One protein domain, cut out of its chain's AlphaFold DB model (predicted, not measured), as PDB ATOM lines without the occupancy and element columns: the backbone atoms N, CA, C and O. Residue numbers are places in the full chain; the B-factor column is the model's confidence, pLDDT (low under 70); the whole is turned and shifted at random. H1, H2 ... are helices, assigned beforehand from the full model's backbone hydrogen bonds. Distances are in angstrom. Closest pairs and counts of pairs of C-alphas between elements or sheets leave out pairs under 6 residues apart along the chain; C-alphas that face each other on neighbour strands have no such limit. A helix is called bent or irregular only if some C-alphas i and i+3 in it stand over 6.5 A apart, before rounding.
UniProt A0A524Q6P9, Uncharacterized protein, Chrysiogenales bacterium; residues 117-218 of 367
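This is residues 117 to 218 of the 367 residues of an uncharacterized protein of Chrysiogenales bacterium (UniProt A0A524Q6P9). Two long helices, H1 and H3, lie side by side and run opposite ways; short H2 packs beside the last part of H1, and a long loop folds back over H1. The 102 printed residues hold three named helices, H1, H2, H3, and no named strand: all helix, compact, radius of gyration of the C-alphas 13.6 A, spans 42 by 29 by 22 A.

H1, residues 117 to 142, touches H3, residues 196 to 217, at a shallow tilt of 5 degrees; the closest C-alphas, Ala 125 and Leu 211, are 5.4 A apart. With residues 138 to 142 alone H1 touches H2, residues 172 to 179, opposite ways at a shallow tilt of 9 degrees, a helical hairpin; the closest C-alphas, Ser 142 and Leu 172, are 6.1 A apart. H2 and H3 are apart. Every O i to N i+4 pair is within hydrogen-bond range in H2, 18 of 22 in H1 and 14 of 18 in H3.

H1 begins at C-alpha 117 (-1.896, -47.527, 20.542), spans 36.9 A, has a kink of 36 degrees near residue 131 and is irregular, C-alphas 118 and 121 being 7.4 A apart. H2 spans 10.3 A. H3 spans 33.2 A to C-alpha 217 (-6.849, -37.495, 23.769).

The C-alphas farthest apart, Gly 144 and Leu 218, are 42.1 A apart. The printed part has no cut; both links, residues 143 to 171 and 180 to 195, are long. Residues 147 to 150 and 190 to 193 have pLDDT under 70.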
ATOM      1  N   ALA A 117      -0.496 -47.934  20.599       85.81
ATOM      2  CA  ALA A 117      -1.896 -47.527  20.542       85.81
ATOM      3  C   ALA A 117      -2.078 -46.032  20.864       85.81
ATOM      4  O   ALA A 117      -2.976 -45.394  20.313       85.81
ATOM      5  N   HIS A 118      -1.204 -45.455  21.700       87.88
ATOM      6  CA  HIS A 118      -1.316 -44.077  22.183       87.88
ATOM      7  C   HIS A 118      -1.243 -43.039  21.046       87.88
ATOM      8  O   HIS A 118      -2.123 -42.183  20.926       87.88
ATOM      9  N   TYR A 119      -0.247 -43.155  20.159       91.62
ATOM     10  CA  TYR A 119      -0.061 -42.247  19.015       91.62
ATOM     11  C   TYR A 119      -0.664 -42.753  17.697       91.62
ATOM     12  O   TYR A 119      -0.624 -42.038  16.698       91.62
ATOM     13  N   ARG A 120      -1.298 -43.935  17.680       92.44
ATOM     14  CA  ARG A 120      -1.942 -44.511  16.484       92.44
ATOM     15  C   ARG A 120      -2.876 -43.526  15.771       92.44
ATOM     16  O   ARG A 120      -2.830 -43.407  14.549       92.44
ATOM     17  N   GLY A 121      -3.706 -42.813  16.535       92.62
ATOM     18  CA  GLY A 121      -4.633 -41.813  15.994       92.62
ATOM     19  C   GLY A 121      -3.927 -40.612  15.358       92.62
ATOM     20  O   GLY A 121      -4.370 -40.137  14.319       92.62
ATOM     21  N   LEU A 122      -2.804 -40.172  15.935       94.12
ATOM     22  CA  LEU A 122      -2.009 -39.067  15.405       94.12
ATOM     23  C   LEU A 122      -1.379 -39.426  14.061       94.12
ATOM     24  O   LEU A 122      -1.515 -38.685  13.096       94.12
ATOM     25  N   PHE A 123      -0.709 -40.576  13.990       95.62
ATOM     26  CA  PHE A 123      -0.047 -41.003  12.761       95.62
ATOM     27  C   PHE A 123      -1.042 -41.280  11.629       95.62
ATOM     28  O   PHE A 123      -0.762 -40.922  10.491       95.62
ATOM     29  N   ARG A 124      -2.236 -41.812  11.932       94.75
ATOM     30  CA  ARG A 124      -3.330 -41.912  10.949       94.75
ATOM     31  C   ARG A 124      -3.812 -40.543  10.460       94.75
ATOM     32  O   ARG A 124      -3.970 -40.370   9.258       94.75
ATOM     33  N   ALA A 125      -3.975 -39.560  11.349       93.56
ATOM     34  CA  ALA A 125      -4.309 -38.193  10.939       93.56
ATOM     35  C   ALA A 125      -3.219 -37.565  10.045       93.56
ATOM     36  O   ALA A 125      -3.545 -36.844   9.111       93.56
ATOM     37  N   PHE A 126      -1.938 -37.890  10.266       94.12
ATOM     38  CA  PHE A 126      -0.846 -37.489   9.370       94.12
ATOM     39  C   PHE A 126      -0.859 -38.197   8.012       94.12
ATOM     40  O   PHE A 126      -0.549 -37.558   7.012       94.12
ATOM     41  N   LEU A 127      -1.217 -39.485   7.949       95.31
ATOM     42  CA  LEU A 127      -1.385 -40.168   6.661       95.31
ATOM     43  C   LEU A 127      -2.523 -39.545   5.843       95.31
ATOM     44  O   LEU A 127      -2.335 -39.318   4.651       95.31
ATOM     45  N   LEU A 128      -3.620 -39.139   6.494       94.88
ATOM     46  CA  LEU A 128      -4.699 -38.395   5.839       94.88
ATOM     47  C   LEU A 128      -4.214 -37.064   5.232       94.88
ATOM     48  O   LEU A 128      -4.667 -36.702   4.155       94.88
ATOM     49  N   LEU A 129      -3.260 -36.352   5.853       93.88
ATOM     50  CA  LEU A 129      -2.687 -35.122   5.272       93.88
ATOM     51  C   LEU A 129      -1.893 -35.365   3.979       93.88
ATOM     52  O   LEU A 129      -1.729 -34.433   3.193       93.88
ATOM     53  N   PHE A 130      -1.359 -36.571   3.772       93.75
ATOM     54  CA  PHE A 130      -0.751 -36.948   2.496       93.75
ATOM     55  C   PHE A 130      -1.825 -37.409   1.505       93.75
ATOM     56  O   PHE A 130      -1.845 -36.958   0.365       93.75
ATOM     57  N   GLU A 131      -2.746 -38.269   1.931       94.81
ATOM     58  CA  GLU A 131      -3.835 -38.757   1.080       94.81
ATOM     59  C   GLU A 131      -4.773 -37.646   0.585       94.81
ATOM     60  O   GLU A 131      -5.343 -37.754  -0.496       94.81
ATOM     61  N   LEU A 132      -4.874 -36.536   1.318       94.62
ATOM     62  CA  LEU A 132      -5.641 -35.356   0.928       94.62
ATOM     63  C   LEU A 132      -5.310 -34.858  -0.487       94.62
ATOM     64  O   LEU A 132      -6.215 -34.435  -1.200       94.62
ATOM     65  N   ASP A 133      -4.047 -34.945  -0.922       91.94
ATOM     66  CA  ASP A 133      -3.662 -34.572  -2.289       91.94
ATOM     67  C   ASP A 133      -4.280 -35.522  -3.340       91.94
ATOM     68  O   ASP A 133      -4.646 -35.072  -4.424       91.94
ATOM     69  N   ASN A 134      -4.454 -36.811  -3.015       93.69
ATOM     70  CA  ASN A 134      -5.118 -37.802  -3.876       93.69
ATOM     71  C   ASN A 134      -6.614 -37.486  -3.985       93.69
ATOM     72  O   ASN A 134      -7.182 -37.486  -5.074       93.69
ATOM     73  N   ILE A 135      -7.240 -37.166  -2.850       94.69
ATOM     74  CA  ILE A 135      -8.667 -36.836  -2.764       94.69
ATOM     75  C   ILE A 135      -8.956 -35.543  -3.534       94.69
ATOM     76  O   ILE A 135      -9.908 -35.487  -4.310       94.69
ATOM     77  N   LYS A 136      -8.094 -34.527  -3.395       93.31
ATOM     78  CA  LYS A 136      -8.138 -33.291  -4.191       93.31
ATOM     79  C   LYS A 136      -7.907 -33.547  -5.683       93.31
ATOM     80  O   LYS A 136      -8.613 -32.966  -6.503       93.31
ATOM     81  N   LEU A 137      -6.967 -34.424  -6.048       92.12
ATOM     82  CA  LEU A 137      -6.729 -34.835  -7.438       92.12
ATOM     83  C   LEU A 137      -7.989 -35.463  -8.051       92.12
ATOM     84  O   LEU A 137      -8.427 -35.007  -9.106       92.12
ATOM     85  N   VAL A 138      -8.591 -36.446  -7.377       92.62
ATOM     86  CA  VAL A 138      -9.841 -37.092  -7.810       92.62
ATOM     87  C   VAL A 138     -10.959 -36.057  -7.940       92.62
ATOM     88  O   VAL A 138     -11.502 -35.895  -9.029       92.62
ATOM     89  N   ALA A 139     -11.214 -35.275  -6.884       91.88
ATOM     90  CA  ALA A 139     -12.219 -34.216  -6.899       91.88
ATOM     91  C   ALA A 139     -12.015 -33.235  -8.064       91.88
ATOM     92  O   ALA A 139     -12.977 -32.862  -8.725       91.88
ATOM     93  N   SER A 140     -10.772 -32.831  -8.358       91.81
ATOM     94  CA  SER A 140     -10.483 -31.867  -9.427       91.81
ATOM     95  C   SER A 140     -10.932 -32.367 -10.804       91.81
ATOM     96  O   SER A 140     -11.514 -31.593 -11.570       91.81
ATOM     97  N   ARG A 141     -10.769 -33.669 -11.079       90.88
ATOM     98  CA  ARG A 141     -11.204 -34.296 -12.335       90.88
ATOM     99  C   ARG A 141     -12.721 -34.316 -12.472       90.88
ATOM    100  O   ARG A 141     -13.211 -34.020 -13.557       90.88
ATOM    101  N   SER A 142     -13.455 -34.538 -11.381       89.81
ATOM    102  CA  SER A 142     -14.923 -34.469 -11.371       89.81
ATOM    103  C   SER A 142     -15.464 -33.064 -11.718       89.81
ATOM    104  O   SER A 142     -16.599 -32.942 -12.163       89.81
ATOM    105  N   TYR A 143     -14.651 -32.004 -11.573       89.44
ATOM    106  CA  TYR A 143     -14.931 -30.640 -12.066       89.44
ATOM    107  C   TYR A 143     -14.307 -30.345 -13.449       89.44
ATOM    108  O   TYR A 143     -14.142 -29.181 -13.822       89.44
ATOM    109  N   GLY A 144     -13.894 -31.368 -14.202       88.00
ATOM    110  CA  GLY A 144     -13.246 -31.226 -15.509       88.00
ATOM    111  C   GLY A 144     -11.829 -30.638 -15.464       88.00
ATOM    112  O   GLY A 144     -11.299 -30.238 -16.501       88.00
ATOM    113  N   ARG A 145     -11.191 -30.555 -14.287       87.06
ATOM    114  CA  ARG A 145      -9.824 -30.035 -14.145       87.06
ATOM    115  C   ARG A 145      -8.817 -31.172 -14.250       87.06
ATOM    116  O   ARG A 145      -8.882 -32.143 -13.503       87.06
ATOM    117  N   CYS A 146      -7.830 -31.013 -15.126       73.81
ATOM    118  CA  CYS A 146      -6.682 -31.912 -15.208       73.81
ATOM    119  C   CYS A 146      -5.439 -31.201 -14.641       73.81
ATOM    120  O   CYS A 146      -4.860 -30.356 -15.331       73.81
ATOM    121  N   PRO A 147      -5.035 -31.457 -13.382       69.38
ATOM    122  CA  PRO A 147      -3.833 -30.850 -12.823       69.38
ATOM    123  C   PRO A 147      -2.578 -31.402 -13.515       69.38
ATOM    124  O   PRO A 147      -2.349 -32.609 -13.541       69.38
ATOM    125  N   LEU A 148      -1.735 -30.497 -14.024       58.62
ATOM    126  CA  LEU A 148      -0.528 -30.807 -14.810       58.62
ATOM    127  C   LEU A 148       0.481 -31.724 -14.091       58.62
ATOM    128  O   LEU A 148       1.270 -32.403 -14.739       58.62
ATOM    129  N   LEU A 149       0.466 -31.733 -12.756       65.50
ATOM    130  CA  LEU A 149       1.365 -32.514 -11.907       65.50
ATOM    131  C   LEU A 149       0.555 -33.438 -10.988       65.50
ATOM    132  O   LEU A 149       0.541 -33.268  -9.769       65.50
ATOM    133  N   ALA A 150      -0.127 -34.422 -11.577       69.50
ATOM    134  CA  ALA A 150      -0.801 -35.471 -10.818       69.50
ATOM    135  C   ALA A 150       0.188 -36.186  -9.872       69.50
ATOM    136  O   ALA A 150       1.308 -36.546 -10.248       69.50
ATOM    137  N   ARG A 151      -0.231 -36.369  -8.621       81.75
ATOM    138  CA  ARG A 151       0.556 -36.932  -7.521       81.75
ATOM    139  C   ARG A 151      -0.293 -37.990  -6.828       81.75
ATOM    140  O   ARG A 151      -1.428 -37.690  -6.477       81.75
ATOM    141  N   TRP A 152       0.261 -39.181  -6.597       89.44
ATOM    142  CA  TRP A 152      -0.436 -40.245  -5.877       89.44
ATOM    143  C   TRP A 152       0.347 -40.701  -4.640       89.44
ATOM    144  O   TRP A 152       1.326 -41.439  -4.708       89.44
ATOM    145  N   ASN A 153      -0.092 -40.240  -3.475       92.69
ATOM    146  CA  ASN A 153       0.466 -40.588  -2.177       92.69
ATOM    147  C   ASN A 153      -0.130 -41.915  -1.687       92.69
ATOM    148  O   ASN A 153      -1.127 -41.923  -0.968       92.69
ATOM    149  N   ASP A 154       0.471 -43.043  -2.063       92.69
ATOM    150  CA  ASP A 154       0.013 -44.369  -1.627       92.69
ATOM    151  C   ASP A 154       0.333 -44.618  -0.133       92.69
ATOM    152  O   ASP A 154       1.433 -45.031   0.252       92.69
ATOM    153  N   VAL A 155      -0.650 -44.345   0.730       93.75
ATOM    154  CA  VAL A 155      -0.589 -44.515   2.196       93.75
ATOM    155  C   VAL A 155      -1.099 -45.887   2.677       93.75
ATOM    156  O   VAL A 155      -1.348 -46.080   3.872       93.75
ATOM    157  N   SER A 156      -1.241 -46.867   1.774       90.44
ATOM    158  CA  SER A 156      -1.731 -48.215   2.107       90.44
ATOM    159  C   SER A 156      -0.914 -48.863   3.236       90.44
ATOM    160  O   SER A 156       0.319 -48.750   3.213       90.44
ATOM    161  N   PRO A 157      -1.548 -49.580   4.190       91.50
ATOM    162  CA  PRO A 157      -2.946 -50.035   4.189       91.50
ATOM    163  C   PRO A 157      -3.909 -49.100   4.950       91.50
ATOM    164  O   PRO A 157      -4.938 -49.553   5.438       91.50
ATOM    165  N   TYR A 158      -3.551 -47.827   5.143       92.75
ATOM    166  CA  TYR A 158      -4.340 -46.882   5.948       92.75
ATOM    167  C   TYR A 158      -5.054 -45.805   5.126       92.75
ATOM    168  O   TYR A 158      -5.599 -44.880   5.725       92.75
ATOM    169  N   GLY A 159      -5.015 -45.921   3.798       92.06
ATOM    170  CA  GLY A 159      -5.722 -45.024   2.895       92.06
ATOM    171  C   GLY A 159      -7.216 -45.308   2.833       92.06
ATOM    172  O   GLY A 159      -7.653 -46.445   3.015       92.06
ATOM    173  N   VAL A 160      -7.969 -44.251   2.567       92.12
ATOM    174  CA  VAL A 160      -9.357 -44.266   2.108       92.12
ATOM    175  C   VAL A 160      -9.433 -44.666   0.630       92.12
ATOM    176  O   VAL A 160     -10.336 -45.399   0.241       92.12
ATOM    177  N   MET A 161      -8.489 -44.196  -0.192       90.88
ATOM    178  CA  MET A 161      -8.434 -44.467  -1.629       90.88
ATOM    179  C   MET A 161      -7.345 -45.489  -1.950       90.88
ATOM    180  O   MET A 161      -6.177 -45.306  -1.596       90.88
ATOM    181  N   ASP A 162      -7.711 -46.542  -2.676       87.75
ATOM    182  CA  ASP A 162      -6.743 -47.489  -3.221       87.75
ATOM    183  C   ASP A 162      -6.175 -47.022  -4.575       87.75
ATOM    184  O   ASP A 162      -6.630 -46.053  -5.185       87.75
ATOM    185  N   ASN A 163      -5.153 -47.724  -5.067       85.38
ATOM    186  CA  ASN A 163      -4.479 -47.363  -6.316       85.38
ATOM    187  C   ASN A 163      -5.362 -47.509  -7.577       85.38
ATOM    188  O   ASN A 163      -4.944 -47.035  -8.629       85.38
ATOM    189  N   SER A 164      -6.554 -48.121  -7.513       87.75
ATOM    190  CA  SER A 164      -7.499 -48.143  -8.642       87.75
ATOM    191  C   SER A 164      -8.176 -46.782  -8.843       87.75
ATOM    192  O   SER A 164      -8.395 -46.367  -9.982       87.75
ATOM    193  N   CYS A 165      -8.378 -46.017  -7.764       88.88
ATOM    194  CA  CYS A 165      -8.906 -44.651  -7.818       88.88
ATOM    195  C   CYS A 165      -7.968 -43.656  -8.529       88.88
ATOM    196  O   CYS A 165      -8.384 -42.553  -8.881       88.88
ATOM    197  N   ARG A 166      -6.697 -44.027  -8.743       87.88
ATOM    198  CA  ARG A 166      -5.653 -43.153  -9.292       87.88
ATOM    199  C   ARG A 166      -5.949 -42.655 -10.702       87.88
ATOM    200  O   ARG A 166      -5.687 -41.487 -10.986       87.88
ATOM    201  N   ASP A 167      -6.476 -43.516 -11.564       85.69
ATOM    202  CA  ASP A 167      -6.720 -43.234 -12.988       85.69
ATOM    203  C   ASP A 167      -8.191 -43.462 -13.386       85.69
ATOM    204  O   ASP A 167      -8.557 -43.273 -14.544       85.69
ATOM    205  N   ALA A 168      -9.045 -43.831 -12.424       87.06
ATOM    206  CA  ALA A 168     -10.485 -43.935 -12.609       87.06
ATOM    207  C   ALA A 168     -11.146 -42.558 -12.804       87.06
ATOM    208  O   ALA A 168     -10.722 -41.551 -12.224       87.06
ATOM    209  N   ASP A 169     -12.221 -42.546 -13.592       88.94
ATOM    210  CA  ASP A 169     -13.164 -41.434 -13.671       88.94
ATOM    211  C   ASP A 169     -14.204 -41.611 -12.555       88.94
ATOM    212  O   ASP A 169     -14.993 -42.555 -12.575       88.94
ATOM    213  N   ILE A 170     -14.119 -40.771 -11.524       91.75
ATOM    214  CA  ILE A 170     -14.905 -40.874 -10.287       91.75
ATOM    215  C   ILE A 170     -15.801 -39.640 -10.207       91.75
ATOM    216  O   ILE A 170     -15.310 -38.504 -10.202       91.75
ATOM    217  N   SER A 171     -17.117 -39.848 -10.126       91.44
ATOM    218  CA  SER A 171     -18.068 -38.745  -9.979       91.44
ATOM    219  C   SER A 171     -18.013 -38.136  -8.570       91.44
ATOM    220  O   SER A 171     -17.484 -38.733  -7.631       91.44
ATOM    221  N   LEU A 172     -18.597 -36.948  -8.382       90.38
ATOM    222  CA  LEU A 172     -18.716 -36.359  -7.040       90.38
ATOM    223  C   LEU A 172     -19.596 -37.196  -6.099       90.38
ATOM    224  O   LEU A 172     -19.391 -37.147  -4.887       90.38
ATOM    225  N   GLU A 173     -20.534 -37.980  -6.639       90.94
ATOM    226  CA  GLU A 173     -21.378 -38.888  -5.858       90.94
ATOM    227  C   GLU A 173     -20.575 -40.103  -5.379       90.94
ATOM    228  O   GLU A 173     -20.568 -40.424  -4.193       90.94
ATOM    229  N   ASP A 174     -19.802 -40.722  -6.275       93.19
ATOM    230  CA  ASP A 174     -18.894 -41.819  -5.926       93.19
ATOM    231  C   ASP A 174     -17.846 -41.359  -4.906       93.19
ATOM    232  O   ASP A 174     -17.570 -42.055  -3.929       93.19
ATOM    233  N   LEU A 175     -17.314 -40.144  -5.077       92.56
ATOM    234  CA  LEU A 175     -16.406 -39.532  -4.114       92.56
ATOM    235  C   LEU A 175     -17.079 -39.302  -2.750       92.56
ATOM    236  O   LEU A 175     -16.452 -39.569  -1.724       92.56
ATOM    237  N   ARG A 176     -18.343 -38.851  -2.704       92.31
ATOM    238  CA  ARG A 176     -19.098 -38.722  -1.444       92.31
ATOM    239  C   ARG A 176     -19.221 -40.079  -0.751       92.31
ATOM    240  O   ARG A 176     -18.916 -40.170   0.437       92.31
ATOM    241  N   ASN A 177     -19.580 -41.123  -1.496       92.44
ATOM    242  CA  ASN A 177     -19.700 -42.488  -0.981       92.44
ATOM    243  C   ASN A 177     -18.364 -43.021  -0.427       92.44
ATOM    244  O   ASN A 177     -18.337 -43.570   0.671       92.44
ATOM    245  N   ILE A 178     -17.247 -42.788  -1.127       93.62
ATOM    246  CA  ILE A 178     -15.891 -43.147  -0.669       93.62
ATOM    247  C   ILE A 178     -15.514 -42.416   0.635       93.62
ATOM    248  O   ILE A 178     -14.855 -42.991   1.502       93.62
ATOM    249  N   LEU A 179     -15.917 -41.151   0.799       93.81
ATOM    250  CA  LEU A 179     -15.562 -40.339   1.968       93.81
ATOM    251  C   LEU A 179     -16.524 -40.475   3.162       93.81
ATOM    252  O   LEU A 179     -16.179 -39.988   4.240       93.81
ATOM    253  N   MET A 180     -17.683 -41.124   3.009       91.62
ATOM    254  CA  MET A 180     -18.792 -41.141   3.979       91.62
ATOM    255  C   MET A 180     -18.402 -41.588   5.401       91.62
ATOM    256  O   MET A 180     -18.778 -40.934   6.370       91.62
ATOM    257  N   ASP A 181     -17.602 -42.649   5.541       90.38
ATOM    258  CA  ASP A 181     -17.160 -43.180   6.846       90.38
ATOM    259  C   ASP A 181     -15.825 -42.577   7.334       90.38
ATOM    260  O   ASP A 181     -15.140 -43.118   8.211       90.38
ATOM    261  N   THR A 182     -15.412 -41.447   6.756       93.25
ATOM    262  CA  THR A 182     -14.101 -40.830   6.996       93.25
ATOM    263  C   THR A 182     -14.222 -39.475   7.701       93.25
ATOM    264  O   THR A 182     -15.266 -38.825   7.638       93.25
ATOM    265  N   PRO A 183     -13.131 -38.946   8.293       91.00
ATOM    266  CA  PRO A 183     -13.115 -37.580   8.820       91.00
ATOM    267  C   PRO A 183     -13.359 -36.476   7.773       91.00
ATOM    268  O   PRO A 183     -13.431 -35.309   8.147       91.00
ATOM    269  N   LEU A 184     -13.447 -36.816   6.479       92.50
ATOM    270  CA  LEU A 184     -13.673 -35.885   5.372       92.50
ATOM    271  C   LEU A 184     -15.106 -35.925   4.817       92.50
ATOM    272  O   LEU A 184     -15.416 -35.106   3.955       92.50
ATOM    273  N   ALA A 185     -15.982 -36.809   5.317       90.38
ATOM    274  CA  ALA A 185     -17.381 -36.927   4.880       90.38
ATOM    275  C   ALA A 185     -18.089 -35.563   4.824       90.38
ATOM    276  O   ALA A 185     -18.702 -35.192   3.823       90.38
ATOM    277  N   GLY A 186     -17.881 -34.761   5.873       85.56
ATOM    278  CA  GLY A 186     -18.430 -33.418   6.023       85.56
ATOM    279  C   GLY A 186     -17.872 -32.344   5.071       85.56
ATOM    280  O   GLY A 186     -18.009 -31.154   5.348       85.56
ATOM    281  N   ALA A 187     -17.148 -32.708   4.011       87.19
ATOM    282  CA  ALA A 187     -16.726 -31.779   2.956       87.19
ATOM    283  C   ALA A 187     -17.726 -31.720   1.782       87.19
ATOM    284  O   ALA A 187     -17.782 -30.703   1.087       87.19
ATOM    285  N   LEU A 188     -18.516 -32.787   1.589       85.69
ATOM    286  CA  LEU A 188     -19.461 -33.000   0.479       85.69
ATOM    287  C   LEU A 188     -20.935 -33.023   0.946       85.69
ATOM    288  O   LEU A 188     -21.775 -33.667   0.313       85.69
ATOM    289  N   GLU A 189     -21.223 -32.343   2.064       72.75
ATOM    290  CA  GLU A 189     -22.561 -32.216   2.671       72.75
ATOM    291  C   GLU A 189     -23.599 -31.639   1.692       72.75
ATOM    292  O   GLU A 189     -23.263 -30.880   0.779       72.75
ATOM    293  N   GLU A 190     -24.860 -32.029   1.884       52.25
ATOM    294  CA  GLU A 190     -25.961 -31.761   0.956       52.25
ATOM    295  C   GLU A 190     -26.290 -30.264   0.833       52.25
ATOM    296  O   GLU A 190     -26.500 -29.551   1.813       52.25
ATOM    297  N   GLY A 191     -26.334 -29.795  -0.412       63.03
ATOM    298  CA  GLY A 191     -26.463 -28.396  -0.806       63.03
ATOM    299  C   GLY A 191     -25.971 -28.224  -2.244       63.03
ATOM    300  O   GLY A 191     -25.500 -29.188  -2.854       63.03
ATOM    301  N   GLU A 192     -26.087 -27.019  -2.806       59.84
ATOM    302  CA  GLU A 192     -25.608 -26.738  -4.167       59.84
ATOM    303  C   GLU A 192     -24.141 -27.155  -4.345       59.84
ATOM    304  O   GLU A 192     -23.315 -26.965  -3.450       59.84
ATOM    305  N   THR A 193     -23.823 -27.735  -5.508       64.94
ATOM    306  CA  THR A 193     -22.466 -28.214  -5.807       64.94
ATOM    307  C   THR A 193     -21.512 -27.015  -5.816       64.94
ATOM    308  O   THR A 193     -21.608 -26.185  -6.724       64.94
ATOM    309  N   PRO A 194     -20.611 -26.881  -4.824       73.56
ATOM    310  CA  PRO A 194     -19.757 -25.707  -4.716       73.56
ATOM    311  C   PRO A 194     -18.757 -25.669  -5.875       73.56
ATOM    312  O   PRO A 194     -18.471 -26.690  -6.491       73.56
ATOM    313  N   CYS A 195     -18.138 -24.521  -6.157       82.94
ATOM    314  CA  CYS A 195     -16.975 -24.527  -7.045       82.94
ATOM    315  C   CYS A 195     -15.821 -25.347  -6.427       82.94
ATOM    316  O   CYS A 195     -15.716 -25.488  -5.204       82.94
ATOM    317  N   TYR A 196     -14.927 -25.878  -7.270       87.12
ATOM    318  CA  TYR A 196     -13.811 -26.710  -6.809       87.12
ATOM    319  C   TYR A 196     -12.955 -26.020  -5.733       87.12
ATOM    320  O   TYR A 196     -12.556 -26.678  -4.781       87.12
ATOM    321  N   GLU A 197     -12.707 -24.711  -5.829       85.38
ATOM    322  CA  GLU A 197     -11.958 -23.942  -4.824       85.38
ATOM    323  C   GLU A 197     -12.597 -24.026  -3.427       85.38
ATOM    324  O   GLU A 197     -11.895 -24.183  -2.425       85.38
ATOM    325  N   VAL A 198     -13.930 -23.960  -3.350       82.69
ATOM    326  CA  VAL A 198     -14.677 -24.079  -2.090       82.69
ATOM    327  C   VAL A 198     -14.643 -25.520  -1.575       82.69
ATOM    328  O   VAL A 198     -14.449 -25.722  -0.375       82.69
ATOM    329  N   LEU A 199     -14.744 -26.530  -2.449       87.38
ATOM    330  CA  LEU A 199     -14.561 -27.931  -2.050       87.38
ATOM    331  C   LEU A 199     -13.132 -28.208  -1.551       87.38
ATOM    332  O   LEU A 199     -12.963 -28.819  -0.499       87.38
ATOM    333  N   GLU A 200     -12.105 -27.738  -2.261       89.50
ATOM    334  CA  GLU A 200     -10.699 -27.896  -1.877       89.50
ATOM    335  C   GLU A 200     -10.443 -27.276  -0.493       89.50
ATOM    336  O   GLU A 200      -9.828 -27.901   0.375       89.50
ATOM    337  N   SER A 201     -10.992 -26.080  -0.263       85.88
ATOM    338  CA  SER A 201     -10.955 -25.388   1.024       85.88
ATOM    339  C   SER A 201     -11.682 -26.164   2.133       85.88
ATOM    340  O   SER A 201     -11.168 -26.262   3.249       85.88
ATOM    341  N   ARG A 202     -12.856 -26.756   1.855       87.38
ATOM    342  CA  ARG A 202     -13.587 -27.613   2.811       87.38
ATOM    343  C   ARG A 202     -12.805 -28.886   3.150       87.38
ATOM    344  O   ARG A 202     -12.728 -29.246   4.323       87.38
ATOM    345  N   LEU A 203     -12.183 -29.530   2.161       91.56
ATOM    346  CA  LEU A 203     -11.334 -30.711   2.344       91.56
ATOM    347  C   LEU A 203     -10.116 -30.400   3.232       91.56
ATOM    348  O   LEU A 203      -9.862 -31.125   4.196       91.56
ATOM    349  N   ASP A 204      -9.413 -29.289   2.978       90.88
ATOM    350  CA  ASP A 204      -8.327 -28.810   3.848       90.88
ATOM    351  C   ASP A 204      -8.807 -28.542   5.285       90.88
ATOM    352  O   ASP A 204      -8.121 -28.895   6.251       90.88
ATOM    353  N   ARG A 205      -9.998 -27.940   5.436       86.44
ATOM    354  CA  ARG A 205     -10.611 -27.649   6.740       86.44
ATOM    355  C   ARG A 205     -10.894 -28.939   7.518       86.44
ATOM    356  O   ARG A 205     -10.393 -29.091   8.631       86.44
ATOM    357  N   ARG A 206     -11.597 -29.906   6.917       89.31
ATOM    358  CA  ARG A 206     -11.900 -31.207   7.548       89.31
ATOM    359  C   ARG A 206     -10.627 -31.992   7.901       89.31
ATOM    360  O   ARG A 206     -10.537 -32.581   8.979       89.31
ATOM    361  N   ALA A 207      -9.596 -31.941   7.055       91.88
ATOM    362  CA  ALA A 207      -8.318 -32.596   7.332       91.88
ATOM    363  C   ALA A 207      -7.587 -32.001   8.554       91.88
ATOM    364  O   ALA A 207      -7.063 -32.754   9.385       91.88
ATOM    365  N   ILE A 208      -7.570 -30.667   8.708       89.12
ATOM    366  CA  ILE A 208      -6.934 -30.024   9.871       89.12
ATOM    367  C   ILE A 208      -7.796 -30.117  11.143       89.12
ATOM    368  O   ILE A 208      -7.237 -30.271  12.230       89.12
ATOM    369  N   GLU A 209      -9.131 -30.115  11.027       85.94
ATOM    370  CA  GLU A 209     -10.073 -30.409  12.122       85.94
ATOM    371  C   GLU A 209      -9.837 -31.815  12.699       85.94
ATOM    372  O   GLU A 209      -9.718 -31.974  13.916       85.94
ATOM    373  N   ASN A 210      -9.688 -32.834  11.842       90.06
ATOM    374  CA  ASN A 210      -9.374 -34.205  12.256       90.06
ATOM    375  C   ASN A 210      -8.061 -34.285  13.052       90.06
ATOM    376  O   ASN A 210      -8.006 -34.912  14.115       90.06
ATOM    377  N   LEU A 211      -7.009 -33.608  12.574       89.88
ATOM    378  CA  LEU A 211      -5.741 -33.522  13.296       89.88
ATOM    379  C   LEU A 211      -5.934 -32.821  14.652       89.88
ATOM    380  O   LEU A 211      -5.577 -33.369  15.692       89.88
ATOM    381  N   ALA A 212      -6.560 -31.646  14.669       87.69
ATOM    382  CA  ALA A 212      -6.801 -30.888  15.892       87.69
ATOM    383  C   ALA A 212      -7.657 -31.658  16.918       87.69
ATOM    384  O   ALA A 212      -7.380 -31.604  18.117       87.69
ATOM    385  N   GLY A 213      -8.620 -32.468  16.468       86.62
ATOM    386  CA  GLY A 213      -9.434 -33.345  17.312       86.62
ATOM    387  C   GLY A 213      -8.628 -34.358  18.140       86.62
ATOM    388  O   GLY A 213      -9.075 -34.759  19.221       86.62
ATOM    389  N   TYR A 214      -7.414 -34.727  17.711       89.50
ATOM    390  CA  TYR A 214      -6.517 -35.592  18.485       89.50
ATOM    391  C   TYR A 214      -6.077 -34.953  19.818       89.50
ATOM    392  O   TYR A 214      -5.869 -35.671  20.799       89.50
ATOM    393  N   ALA A 215      -6.045 -33.617  19.914       88.50
ATOM    394  CA  ALA A 215      -5.696 -32.874  21.129       88.50
ATOM    395  C   ALA A 215      -6.525 -33.287  22.361       88.50
ATOM    396  O   ALA A 215      -6.027 -33.300  23.493       88.50
ATOM    397  N   ARG A 216      -7.789 -33.682  22.149       86.50
ATOM    398  CA  ARG A 216      -8.708 -34.127  23.210       86.50
ATOM    399  C   ARG A 216      -8.213 -35.395  23.925       86.50
ATOM    400  O   ARG A 216      -8.492 -35.564  25.108       86.50
ATOM    401  N   LYS A 217      -7.427 -36.241  23.242       87.56
ATOM    402  CA  LYS A 217      -6.849 -37.495  23.769       87.56
ATOM    403  C   LYS A 217      -5.554 -37.281  24.569       87.56
ATOM    404  O   LYS A 217      -5.029 -38.227  25.151       87.56
ATOM    405  N   LEU A 218      -5.032 -36.053  24.602       88.06
ATOM    406  CA  LEU A 218      -3.772 -35.708  25.260       88.06
ATOM    407  C   LEU A 218      -3.968 -35.186  26.684       88.06
ATOM    408  O   LEU A 218      -4.968 -34.529  26.995       88.06
TER     409      LEU A 218